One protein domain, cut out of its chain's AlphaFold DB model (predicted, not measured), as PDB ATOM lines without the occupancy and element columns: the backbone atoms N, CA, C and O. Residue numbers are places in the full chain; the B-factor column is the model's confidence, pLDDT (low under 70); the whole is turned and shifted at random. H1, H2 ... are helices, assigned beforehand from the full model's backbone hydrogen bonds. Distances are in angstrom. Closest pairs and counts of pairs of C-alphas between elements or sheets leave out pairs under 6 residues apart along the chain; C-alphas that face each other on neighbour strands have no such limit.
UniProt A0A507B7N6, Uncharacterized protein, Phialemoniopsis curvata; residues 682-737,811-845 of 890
ATOM      1  N   PRO A 682     270.491 372.910 392.245       80.31
ATOM      2  CA  PRO A 682     270.100 373.813 391.164       80.31
ATOM      3  C   PRO A 682     271.262 374.716 390.735       80.31
ATOM      4  O   PRO A 682     271.986 375.245 391.578       80.31
ATOM      5  N   SER A 683     271.416 374.941 389.429       72.44
ATOM      6  CA  SER A 683     272.421 375.867 388.889       72.44
ATOM      7  C   SER A 683     272.026 377.338 389.063       72.44
ATOM      8  O   SER A 683     272.898 378.205 389.136       72.44
ATOM      9  N   THR A 684     270.727 377.642 389.160       81.38
ATOM     10  CA  THR A 684     270.239 379.004 389.397       81.38
ATOM     11  C   THR A 684     270.165 379.289 390.893       81.38
ATOM     12  O   THR A 684     269.460 378.611 391.640       81.38
ATOM     13  N   ARG A 685     270.816 380.364 391.348       77.94
ATOM     14  CA  ARG A 685     270.848 380.714 392.775       77.94
ATOM     15  C   ARG A 685     269.463 380.992 393.386       77.94
ATOM     16  O   ARG A 685     269.238 380.657 394.542       77.94
ATOM     17  N   ALA A 686     268.522 381.531 392.607       78.06
ATOM     18  CA  ALA A 686     267.134 381.715 393.045       78.06
ATOM     19  C   ALA A 686     266.401 380.378 393.293       78.06
ATOM     20  O   ALA A 686     265.646 380.263 394.255       78.06
ATOM     21  N   GLU A 687     266.664 379.354 392.471       81.81
ATOM     22  CA  GLU A 687     266.104 378.004 392.641       81.81
ATOM     23  C   GLU A 687     266.730 377.299 393.855       81.81
ATOM     24  O   GLU A 687     266.030 376.642 394.626       81.81
ATOM     25  N   TYR A 688     268.038 377.484 394.075       83.50
ATOM     26  CA  TYR A 688     268.726 377.019 395.284       83.50
ATOM     27  C   TYR A 688     268.153 377.671 396.553       83.50
ATOM     28  O   TYR A 688     267.832 376.956 397.499       83.50
ATOM     29  N   LEU A 689     267.925 378.992 396.565       84.06
ATOM     30  CA  LEU A 689     267.277 379.685 397.689       84.06
ATOM     31  C   LEU A 689     265.852 379.170 397.955       84.06
ATOM     32  O   LEU A 689     265.502 378.930 399.111       84.06
ATOM     33  N   SER A 690     265.037 378.953 396.913       85.25
ATOM     34  CA  SER A 690     263.677 378.428 397.098       85.25
ATOM     35  C   SER A 690     263.675 376.991 397.628       85.25
ATOM     36  O   SER A 690     262.872 376.662 398.499       85.25
ATOM     37  N   LEU A 691     264.604 376.153 397.154       87.56
ATOM     38  CA  LEU A 691     264.821 374.794 397.661       87.56
ATOM     39  C   LEU A 691     265.255 374.801 399.134       87.56
ATOM     40  O   LEU A 691     264.761 373.999 399.923       87.56
ATOM     41  N   LEU A 692     266.140 375.721 399.523       86.12
ATOM     42  CA  LEU A 692     266.637 375.840 400.895       86.12
ATOM     43  C   LEU A 692     265.498 376.204 401.871       86.12
ATOM     44  O   LEU A 692     265.366 375.588 402.928       86.12
ATOM     45  N   ILE A 693     264.623 377.141 401.489       88.62
ATOM     46  CA  ILE A 693     263.427 377.518 402.267       88.62
ATOM     47  C   ILE A 693     262.444 376.338 402.403       88.62
ATOM     48  O   ILE A 693     261.904 376.099 403.484       88.62
ATOM     49  N   ASP A 694     262.238 375.574 401.330       88.19
ATOM     50  CA  ASP A 694     261.344 374.409 401.291       88.19
ATOM     51  C   ASP A 694     261.866 373.230 402.151       88.19
ATOM     52  O   ASP A 694     261.109 372.605 402.900       88.19
ATOM     53  N   GLU A 695     263.179 372.974 402.155       89.56
ATOM     54  CA  GLU A 695     263.794 372.010 403.083       89.56
ATOM     55  C   GLU A 695     263.776 372.500 404.544       89.56
ATOM     56  O   GLU A 695     263.512 371.705 405.446       89.56
ATOM     57  N   ILE A 696     263.970 373.801 404.806       89.88
ATOM     58  CA  ILE A 696     263.801 374.392 406.149       89.88
ATOM     59  C   ILE A 696     262.383 374.139 406.681       89.88
ATOM     60  O   ILE A 696     262.224 373.740 407.841       89.88
ATOM     61  N   ALA A 697     261.353 374.299 405.844       88.31
ATOM     62  CA  ALA A 697     259.972 374.004 406.218       88.31
ATOM     63  C   ALA A 697     259.773 372.511 406.560       88.31
ATOM     64  O   ALA A 697     259.219 372.196 407.619       88.31
ATOM     65  N   ARG A 698     260.296 371.590 405.734       89.38
ATOM     66  CA  ARG A 698     260.255 370.136 406.000       89.38
ATOM     67  C   ARG A 698     260.963 369.746 407.298       89.38
ATOM     68  O   ARG A 698     260.392 369.049 408.137       89.38
ATOM     69  N   VAL A 699     262.188 370.219 407.513       89.25
ATOM     70  CA  VAL A 699     262.962 369.893 408.724       89.25
ATOM     71  C   VAL A 699     262.303 370.492 409.979       89.25
ATOM     72  O   VAL A 699     262.292 369.853 411.034       89.25
ATOM     73  N   THR A 700     261.641 371.650 409.862       88.69
ATOM     74  CA  THR A 700     260.822 372.239 410.940       88.69
ATOM     75  C   THR A 700     259.613 371.366 411.311       88.69
ATOM     76  O   THR A 700     259.236 371.308 412.485       88.69
ATOM     77  N   GLN A 701     259.021 370.631 410.361       88.00
ATOM     78  CA  GLN A 701     257.993 369.625 410.658       88.00
ATOM     79  C   GLN A 701     258.594 368.414 411.392       88.00
ATOM     80  O   GLN A 701     258.034 367.969 412.397       88.00
ATOM     81  N   HIS A 702     259.771 367.933 410.971       87.25
ATOM     82  CA  HIS A 702     260.444 366.777 411.586       87.25
ATOM     83  C   HIS A 702     260.754 366.955 413.084       87.25
ATOM     84  O   HIS A 702     260.719 365.975 413.829       87.25
ATOM     85  N   LEU A 703     260.977 368.190 413.552       83.88
ATOM     86  CA  LEU A 703     261.153 368.518 414.977       83.88
ATOM     87  C   LEU A 703     259.964 368.139 415.877       83.88
ATOM     88  O   LEU A 703     260.123 368.068 417.096       83.88
ATOM     89  N   ARG A 704     258.772 367.915 415.310       82.56
ATOM     90  CA  ARG A 704     257.551 367.596 416.070       82.56
ATOM     91  C   ARG A 704     257.358 366.096 416.329       82.56
ATOM     92  O   ARG A 704     256.482 365.734 417.111       82.56
ATOM     93  N   HIS A 705     258.153 365.226 415.701       75.94
ATOM     94  CA  HIS A 705     257.983 363.774 415.806       75.94
ATOM     95  C   HIS A 705     258.470 363.223 417.155       75.94
ATOM     96  O   HIS A 705     259.538 363.581 417.654       75.94
ATOM     97  N   GLN A 706     257.699 362.293 417.726       66.00
ATOM     98  CA  GLN A 706     258.090 361.508 418.897       66.00
ATOM     99  C   GLN A 706     257.897 360.013 418.584       66.00
ATOM    100  O   GLN A 706     256.761 359.597 418.369       66.00
ATOM    101  N   PRO A 707     258.962 359.185 418.565       74.06
ATOM    102  CA  PRO A 707     260.362 359.525 418.837       74.06
ATOM    103  C   PRO A 707     260.983 360.465 417.778       74.06
ATOM    104  O   PRO A 707     260.480 360.528 416.659       74.06
ATOM    105  N   PRO A 708     262.091 361.161 418.107       78.94
ATOM    106  CA  PRO A 708     262.821 362.004 417.159       78.94
ATOM    107  C   PRO A 708     263.195 361.279 415.860       78.94
ATOM    108  O   PRO A 708     263.712 360.155 415.913       78.94
ATOM    109  N   ARG A 709     262.995 361.937 414.705       84.12
ATOM    110  CA  ARG A 709     263.439 361.424 413.397       84.12
ATOM    111  C   ARG A 709     264.959 361.241 413.402       84.12
ATOM    112  O   ARG A 709     265.705 362.125 413.825       84.12
ATOM    113  N   LYS A 710     265.400 360.094 412.891       86.88
ATOM    114  CA  LYS A 710     266.786 359.832 412.494       86.88
ATOM    115  C   LYS A 710     266.846 359.813 410.979       86.88
ATOM    116  O   LYS A 710     265.972 359.208 410.366       86.88
ATOM    117  N   TYR A 711     267.865 360.434 410.406       88.31
ATOM    118  CA  TYR A 711     268.036 360.473 408.956       88.31
ATOM    119  C   TYR A 711     268.960 359.351 408.463       88.31
ATOM    120  O   TYR A 711     269.836 358.879 409.206       88.31
ATOM    121  N   SER A 712     268.769 358.919 407.217       88.69
ATOM    122  CA  SER A 712     269.677 358.003 406.513       88.69
ATOM    123  C   SER A 712     271.006 358.694 406.165       88.69
ATOM    124  O   SER A 712     271.129 359.912 406.296       88.69
ATOM    125  N   PHE A 713     272.010 357.934 405.708       88.31
ATOM    126  CA  PHE A 713     273.258 358.535 405.222       88.31
ATOM    127  C   PHE A 713     273.022 359.415 403.984       88.31
ATOM    128  O   PHE A 713     273.524 360.529 403.931       88.31
ATOM    129  N   HIS A 714     272.192 358.969 403.034       87.25
ATOM    130  CA  HIS A 714     271.874 359.738 401.824       87.25
ATOM    131  C   HIS A 714     271.089 361.024 402.122       87.25
ATOM    132  O   HIS A 714     271.359 362.059 401.518       87.25
ATOM    133  N   GLU A 715     270.159 360.992 403.086       88.69
ATOM    134  CA  GLU A 715     269.486 362.206 403.564       88.69
ATOM    135  C   GLU A 715     270.490 363.172 404.212       88.69
ATOM    136  O   GLU A 715     270.468 364.365 403.917       88.69
ATOM    137  N   TRP A 716     271.402 362.668 405.053       89.31
ATOM    138  CA  TRP A 716     272.466 363.474 405.656       89.31
ATOM    139  C   TRP A 716     273.394 364.097 404.603       89.31
ATOM    140  O   TRP A 716     273.600 365.308 404.635       89.31
ATOM    141  N   ALA A 717     273.885 363.313 403.641       87.25
ATOM    142  CA  ALA A 717     274.728 363.792 402.548       87.25
ATOM    143  C   ALA A 717     274.020 364.863 401.697       87.25
ATOM    144  O   ALA A 717     274.640 365.853 401.319       87.25
ATOM    145  N   TRP A 718     272.711 364.730 401.449       87.88
ATOM    146  CA  TRP A 718     271.915 365.761 400.771       87.88
ATOM    147  C   TRP A 718     271.851 367.080 401.555       87.88
ATOM    148  O   TRP A 718     272.086 368.146 400.980       87.88
ATOM    149  N   TYR A 719     271.574 367.034 402.863       88.50
ATOM    150  CA  TYR A 719     271.527 368.251 403.681       88.50
ATOM    151  C   TYR A 719     272.906 368.902 403.845       88.50
ATOM    152  O   TYR A 719     272.999 370.126 403.792       88.50
ATOM    153  N   LEU A 720     273.975 368.113 403.979       86.31
ATOM    154  CA  LEU A 720     275.351 368.620 403.999       86.31
ATOM    155  C   LEU A 720     275.705 369.309 402.675       86.31
ATOM    156  O   LEU A 720     276.182 370.445 402.688       86.31
ATOM    157  N   ARG A 721     275.324 368.719 401.536       85.56
ATOM    158  CA  ARG A 721     275.528 369.314 400.207       85.56
ATOM    159  C   ARG A 721     274.760 370.623 400.020       85.56
ATOM    160  O   ARG A 721     275.282 371.557 399.421       85.56
ATOM    161  N   LEU A 722     273.554 370.732 400.586       84.19
ATOM    162  CA  LEU A 722     272.794 371.989 400.667       84.19
ATOM    163  C   LEU A 722     273.495 373.065 401.516       84.19
ATOM    164  O   LEU A 722     273.394 374.247 401.189       84.19
ATOM    165  N   ILE A 723     274.201 372.675 402.582       83.81
ATOM    166  CA  ILE A 723     274.989 373.576 403.443       83.81
ATOM    167  C   ILE A 723     276.306 373.988 402.755       83.81
ATOM    168  O   ILE A 723     276.756 375.125 402.926       83.81
ATOM    169  N   GLY A 724     276.883 373.108 401.932       73.69
ATOM    170  CA  GLY A 724     278.117 373.316 401.164       73.69
ATOM    171  C   GLY A 724     279.225 372.284 401.416       73.69
ATOM    172  O   GLY A 724     280.325 372.468 400.908       73.69
ATOM    173  N   GLU A 725     278.956 371.224 402.181       78.50
ATOM    174  CA  GLU A 725     279.867 370.097 402.429       78.50
ATOM    175  C   GLU A 725     279.480 368.925 401.503       78.50
ATOM    176  O   GLU A 725     278.344 368.459 401.561       78.50
ATOM    177  N   ASP A 726     280.382 368.431 400.645       78.38
ATOM    178  CA  ASP A 726     280.132 367.226 399.832       78.38
ATOM    179  C   ASP A 726     280.906 366.020 400.402       78.38
ATOM    180  O   ASP A 726     282.127 366.067 400.552       78.38
ATOM    181  N   GLU A 727     280.189 364.934 400.710       81.50
ATOM    182  CA  GLU A 727     280.728 363.675 401.265       81.50
ATOM    183  C   GLU A 727     281.488 362.833 400.213       81.50
ATOM    184  O   GLU A 727     282.037 361.776 400.534       81.50
ATOM    185  N   HIS A 728     281.513 363.272 398.948       78.44
ATOM    186  CA  HIS A 728     282.373 362.699 397.904       78.44
ATOM    187  C   HIS A 728     283.799 363.276 397.917       78.44
ATOM    188  O   HIS A 728     284.681 362.688 397.290       78.44
ATOM    189  N   ASP A 729     284.031 364.403 398.600       74.69
ATOM    190  CA  ASP A 729     285.350 365.025 398.745       74.69
ATOM    191  C   ASP A 729     285.985 364.648 400.097       74.69
ATOM    192  O   ASP A 729     285.311 364.474 401.115       74.69
ATOM    193  N   ALA A 730     287.308 364.508 400.110       67.81
ATOM    194  CA  ALA A 730     288.089 364.290 401.320       67.81
ATOM    195  C   ALA A 730     288.483 365.610 402.010       67.81
ATOM    196  O   ALA A 730     288.724 365.603 403.221       67.81
ATOM    197  N   ALA A 731     288.547 366.729 401.276       66.62
ATOM    198  CA  ALA A 731     288.995 368.029 401.788       66.62
ATOM    199  C   ALA A 731     288.069 368.595 402.882       66.62
ATOM    200  O   ALA A 731     288.533 369.122 403.891       66.62
ATOM    201  N   THR A 732     286.761 368.388 402.733       66.25
ATOM    202  CA  THR A 732     285.694 368.834 403.646       66.25
ATOM    203  C   THR A 732     285.751 368.192 405.045       66.25
ATOM    204  O   THR A 732     285.150 368.703 405.994       66.25
ATOM    205  N   HIS A 733     286.480 367.081 405.226       69.19
ATOM    206  CA  HIS A 733     286.324 366.196 406.386       69.19
ATOM    207  C   HIS A 733     287.650 365.641 406.956       69.19
ATOM    208  O   HIS A 733     288.325 364.796 406.360       69.19
ATOM    209  N   ARG A 734     287.974 365.987 408.211       68.00
ATOM    210  CA  ARG A 734     289.237 365.594 408.873       68.00
ATOM    211  C   ARG A 734     289.358 364.099 409.216       68.00
ATOM    212  O   ARG A 734     288.387 363.398 409.500       68.00
ATOM    213  N   LYS A 735     290.607 363.673 409.437       63.44
ATOM    214  CA  LYS A 735     290.978 362.378 410.039       63.44
ATOM    215  C   LYS A 735     290.502 362.204 411.489       63.44
ATOM    216  O   LYS A 735     290.729 363.063 412.351       63.44
ATOM    217  N   ALA A 736     289.930 361.040 411.807       54.97
ATOM    218  CA  ALA A 736     289.505 360.696 413.163       54.97
ATOM    219  C   ALA A 736     290.705 360.305 414.052       54.97
ATOM    220  O   ALA A 736     291.159 359.163 414.059       54.97
ATOM    221  N   ARG A 737     291.228 361.254 414.841       52.31
ATOM    222  CA  ARG A 737     292.380 361.006 415.732       52.31
ATOM    223  C   ARG A 737     292.004 360.082 416.915       52.31
ATOM    224  O   ARG A 737     291.173 360.479 417.742       52.31
ATOM    225  N   PRO A 811     278.121 365.710 414.079       82.62
ATOM    226  CA  PRO A 811     276.739 365.990 414.470       82.62
ATOM    227  C   PRO A 811     276.111 364.819 415.250       82.62
ATOM    228  O   PRO A 811     275.370 365.036 416.205       82.62
ATOM    229  N   LEU A 812     276.502 363.570 414.954       83.88
ATOM    230  CA  LEU A 812     276.041 362.364 415.664       83.88
ATOM    231  C   LEU A 812     276.570 362.226 417.110       83.88
ATOM    232  O   LEU A 812     276.201 361.267 417.799       83.88
ATOM    233  N   MET A 813     277.436 363.140 417.564       77.81
ATOM    234  CA  MET A 813     277.933 363.242 418.945       77.81
ATOM    235  C   MET A 813     277.282 364.381 419.755       77.81
ATOM    236  O   MET A 813     277.542 364.459 420.954       77.81
ATOM    237  N   GLY A 814     276.488 365.263 419.134       69.56
ATOM    238  CA  GLY A 814     275.933 366.463 419.778       69.56
ATOM    239  C   GLY A 814     274.810 366.200 420.794       69.56
ATOM    240  O   GLY A 814     274.263 365.098 420.875       69.56
ATOM    241  N   SER A 815     274.440 367.233 421.565       65.19
ATOM    242  CA  SER A 815     273.280 367.183 422.481       65.19
ATOM    243  C   SER A 815     271.929 367.303 421.765       65.19
ATOM    244  O   SER A 815     270.903 366.914 422.325       65.19
ATOM    245  N   GLN A 816     271.949 367.922 420.584       74.44
ATOM    246  CA  GLN A 816     270.794 368.361 419.802       74.44
ATOM    247  C   GLN A 816     270.179 367.200 419.008       74.44
ATOM    248  O   GLN A 816     270.820 366.172 418.770       74.44
ATOM    249  N   GLN A 817     268.931 367.356 418.572       81.75
ATOM    250  CA  GLN A 817     268.312 366.423 417.629       81.75
ATOM    251  C   GLN A 817     268.910 366.594 416.224       81.75
ATOM    252  O   GLN A 817     269.353 367.674 415.848       81.75
ATOM    253  N   GLU A 818     268.871 365.549 415.396       87.69
ATOM    254  CA  GLU A 818     269.413 365.626 414.028       87.69
ATOM    255  C   GLU A 818     268.691 366.696 413.194       87.69
ATOM    256  O   GLU A 818     269.331 367.493 412.519       87.69
ATOM    257  N   ALA A 819     267.362 366.783 413.319       87.12
ATOM    258  CA  ALA A 819     266.566 367.827 412.673       87.12
ATOM    259  C   ALA A 819     266.849 369.235 413.235       87.12
ATOM    260  O   ALA A 819     266.741 370.211 412.507       87.12
ATOM    261  N   GLU A 820     267.235 369.349 414.506       86.56
ATOM    262  CA  GLU A 820     267.570 370.620 415.166       86.56
ATOM    263  C   GLU A 820     268.909 371.160 414.645       86.56
ATOM    264  O   GLU A 820     268.990 372.315 414.226       86.56
ATOM    265  N   TRP A 821     269.917 370.286 414.549       88.38
ATOM    266  CA  TRP A 821     271.222 370.605 413.970       88.38
ATOM    267  C   TRP A 821     271.114 370.977 412.483       88.38
ATOM    268  O   TRP A 821     271.639 372.011 412.065       88.38
ATOM    269  N   ILE A 822     270.390 370.172 411.692       89.56
ATOM    270  CA  ILE A 822     270.180 370.420 410.256       89.56
ATOM    271  C   ILE A 822     269.417 371.735 410.045       89.56
ATOM    272  O   ILE A 822     269.835 372.545 409.221       89.56
ATOM    273  N   LEU A 823     268.348 371.999 410.810       88.56
ATOM    274  CA  LEU A 823     267.594 373.254 410.705       88.56
ATOM    275  C   LEU A 823     268.471 374.470 411.020       88.56
ATOM    276  O   LEU A 823     268.422 375.458 410.287       88.56
ATOM    277  N   GLY A 824     269.286 374.391 412.076       85.88
ATOM    278  CA  GLY A 824     270.233 375.445 412.435       85.88
ATOM    279  C   GLY A 824     271.201 375.751 411.292       85.88
ATOM    280  O   GLY A 824     271.307 376.904 410.873       85.88
ATOM    281  N   LYS A 825     271.839 374.720 410.725       86.56
ATOM    282  CA  LYS A 825     272.828 374.881 409.648       86.56
ATOM    283  C   LYS A 825     272.231 375.313 408.307       86.56
ATOM    284  O   LYS A 825     272.832 376.140 407.625       86.56
ATOM    285  N   LEU A 826     271.037 374.838 407.948       88.38
ATOM    286  CA  LEU A 826     270.307 375.347 406.781       88.38
ATOM    287  C   LEU A 826     269.937 376.828 406.966       88.38
ATOM    288  O   LEU A 826     270.158 377.635 406.065       88.38
ATOM    289  N   THR A 827     269.442 377.215 408.146       88.38
ATOM    290  CA  THR A 827     269.083 378.614 408.448       88.38
ATOM    291  C   THR A 827     270.312 379.531 408.416       88.38
ATOM    292  O   THR A 827     270.253 380.621 407.850       88.38
ATOM    293  N   GLU A 828     271.448 379.077 408.953       84.56
ATOM    294  CA  GLU A 828     272.741 379.769 408.880       84.56
ATOM    295  C   GLU A 828     273.201 379.957 407.424       84.56
ATOM    296  O   GLU A 828     273.591 381.065 407.042       84.56
ATOM    297  N   ARG A 829     273.087 378.918 406.580       86.06
ATOM    298  CA  ARG A 829     273.429 379.017 405.153       86.06
ATOM    299  C   ARG A 829     272.512 379.990 404.414       86.06
ATOM    300  O   ARG A 829     273.020 380.840 403.684       86.06
ATOM    301  N   LEU A 830     271.200 379.930 404.649       87.38
ATOM    302  CA  LEU A 830     270.233 380.876 404.083       87.38
ATOM    303  C   LEU A 830     270.559 382.322 404.485       87.38
ATOM    304  O   LEU A 830     270.554 383.211 403.638       87.38
ATOM    305  N   GLN A 831     270.900 382.566 405.754       85.88
ATOM    306  CA  GLN A 831     271.252 383.906 406.229       85.88
ATOM    307  C   GLN A 831     272.582 384.413 405.637       85.88
ATOM    308  O   GLN A 831     272.702 385.605 405.350       85.88
ATOM    309  N   LYS A 832     273.573 383.529 405.430       81.50
ATOM    310  CA  LYS A 832     274.837 383.870 404.750       81.50
ATOM    311  C   LYS A 832     274.606 384.240 403.285       81.50
ATOM    312  O   LYS A 832     275.155 385.233 402.820       81.50
ATOM    313  N   GLU A 833     273.765 383.485 402.581       83.12
ATOM    314  CA  GLU A 833     273.383 383.798 401.202       83.12
ATOM    315  C   GLU A 833     272.639 385.135 401.101       83.12
ATOM    316  O   GLU A 833     273.026 385.978 400.297       83.12
ATOM    317  N   LEU A 834     271.623 385.368 401.938       82.62
ATOM    318  CA  LEU A 834     270.834 386.605 401.896       82.62
ATOM    319  C   LEU A 834     271.669 387.858 402.225       82.62
ATOM    320  O   LEU A 834     271.471 388.893 401.592       82.62
ATOM    321  N   ARG A 835     272.642 387.782 403.149       80.31
ATOM    322  CA  ARG A 835     273.591 388.892 403.386       80.31
ATOM    323  C   ARG A 835     274.412 389.230 402.141       80.31
ATOM    324  O   ARG A 835     274.530 390.400 401.788       80.31
ATOM    325  N   HIS A 836     274.899 388.214 401.434       77.00
ATOM    326  CA  HIS A 836     275.697 388.394 400.222       77.00
ATOM    327  C   HIS A 836     274.898 388.989 399.040       77.00
ATOM    328  O   HIS A 836     275.500 389.536 398.117       77.00
ATOM    329  N   ASP A 837     273.558 388.955 399.064       71.75
ATOM    330  CA  ASP A 837     272.733 389.751 398.141       71.75
ATOM    331  C   ASP A 837     272.701 391.232 398.530       71.75
ATOM    332  O   ASP A 837     272.952 392.084 397.681       71.75
ATOM    333  N   VAL A 838     272.488 391.552 399.812       74.38
ATOM    334  CA  VAL A 838     272.509 392.942 400.313       74.38
ATOM    335  C   VAL A 838     273.870 393.602 400.048       74.38
ATOM    336  O   VAL A 838     273.926 394.738 399.579       74.38
ATOM    337  N   GLU A 839     274.967 392.869 400.253       72.50
ATOM    338  CA  GLU A 839     276.341 393.297 399.933       72.50
ATOM    339  C   GLU A 839     276.599 393.474 398.423       72.50
ATOM    340  O   GLU A 839     277.476 394.245 398.023       72.50
ATOM    341  N   ARG A 840     275.855 392.768 397.562       69.25
ATOM    342  CA  ARG A 840     275.928 392.932 396.102       69.25
ATOM    343  C   ARG A 840     275.084 394.102 395.614       69.25
ATOM    344  O   ARG A 840     275.534 394.823 394.725       69.25
ATOM    345  N   GLU A 841     273.908 394.327 396.190       66.94
ATOM    346  CA  GLU A 841     273.065 395.480 395.856       66.94
ATOM    347  C   GLU A 841     273.679 396.804 396.332       66.94
ATOM    348  O   GLU A 841     273.619 397.798 395.602       66.94
ATOM    349  N   SER A 842     274.329 396.829 397.503       60.62
ATOM    350  CA  SER A 842     275.056 398.012 397.984       60.62
ATOM    351  C   SER A 842     276.257 398.338 397.091       60.62
ATOM    352  O   SER A 842     276.324 399.444 396.552       60.62
ATOM    353  N   ARG A 843     277.129 397.361 396.804       59.41
ATOM    354  CA  ARG A 843     278.244 397.522 395.846       59.41
ATOM    355  C   ARG A 843     277.766 397.880 394.433       59.41
ATOM    356  O   ARG A 843     278.431 398.644 393.739       59.41
ATOM    357  N   GLY A 844     276.606 397.374 394.012       57.06
ATOM    358  CA  GLY A 844     275.961 397.749 392.751       57.06
ATOM    359  C   GLY A 844     275.531 399.219 392.716       57.06
ATOM    360  O   GLY A 844     275.757 399.904 391.717       57.06
ATOM    361  N   ARG A 845     274.974 399.739 393.820       55.56
ATOM    362  CA  ARG A 845     274.654 401.169 393.975       55.56
ATOM    363  C   ARG A 845     275.905 402.046 394.005       55.56
ATOM    364  O   ARG A 845     275.932 403.054 393.303       55.56
TER     365      ARG A 845
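This is residues 682 to 737 and 811 to 845 of the 890 residues of an uncharacterized protein of Phialemoniopsis curvata (UniProt A0A507B7N6). One long helix, H3, forms the spine of a small three-helix body: H1 and H2 pack on it with its residues 819 to 830, while its last residues, 835 to 845, stick out as a free arm. A stretch with no named element, residues 724 to 737, trails away after H2. The printed part has 91 residues with three named helices, in the order H1, H2, H3, and no named strand; the class is all helix. The whole is loose, with a radius of gyration of the C-alphas of 15.2 A, and spans 49 by 35 by 24 A.

H3, residues 818 to 845, touches H1, residues 685 to 702, with residues 819 to 830 alone. The closest C-alphas are those of Val 699 and Ala 819, 5.7 A apart. The two helices run opposite ways at a shallow tilt of 27 degrees. H3 also touches H2, residues 713 to 723, with residues 822 to 829 alone. Here the closest C-alphas are those of Ile 723 and Arg 829, 5.9 A apart, and the helices run the same way at a shallow tilt of 23 degrees. H1 and H2 are close but not clearly touching, with the C-alphas of Leu 692 and Leu 722 closest at 7.3 A; they run opposite ways at a steep tilt of 49 degrees. In H1, H2 and H3 every O i to N i+4 pair is within hydrogen-bond range.

H3 is 41.1 A long and ends at C-alpha 845, (274.654, 401.169, 393.975). H1 is 25.6 A long and begins at C-alpha 685, (270.848, 380.714, 392.775). H2 is 15.2 A long and begins at C-alpha 713, (273.258, 358.535, 405.222).

The C-alphas farthest apart are those of Pro 707 and Arg 845, 50.6 A. The link from H1 to H2 is short. Residues 738 to 810 are not printed, and C-alphas 737 and 811 are 16.5 A apart across the cut. The mean pLDDT of the printed part is 79.9; residue 706 and residues 730 to 737, 814 to 815 and 840 to 845 are under 70.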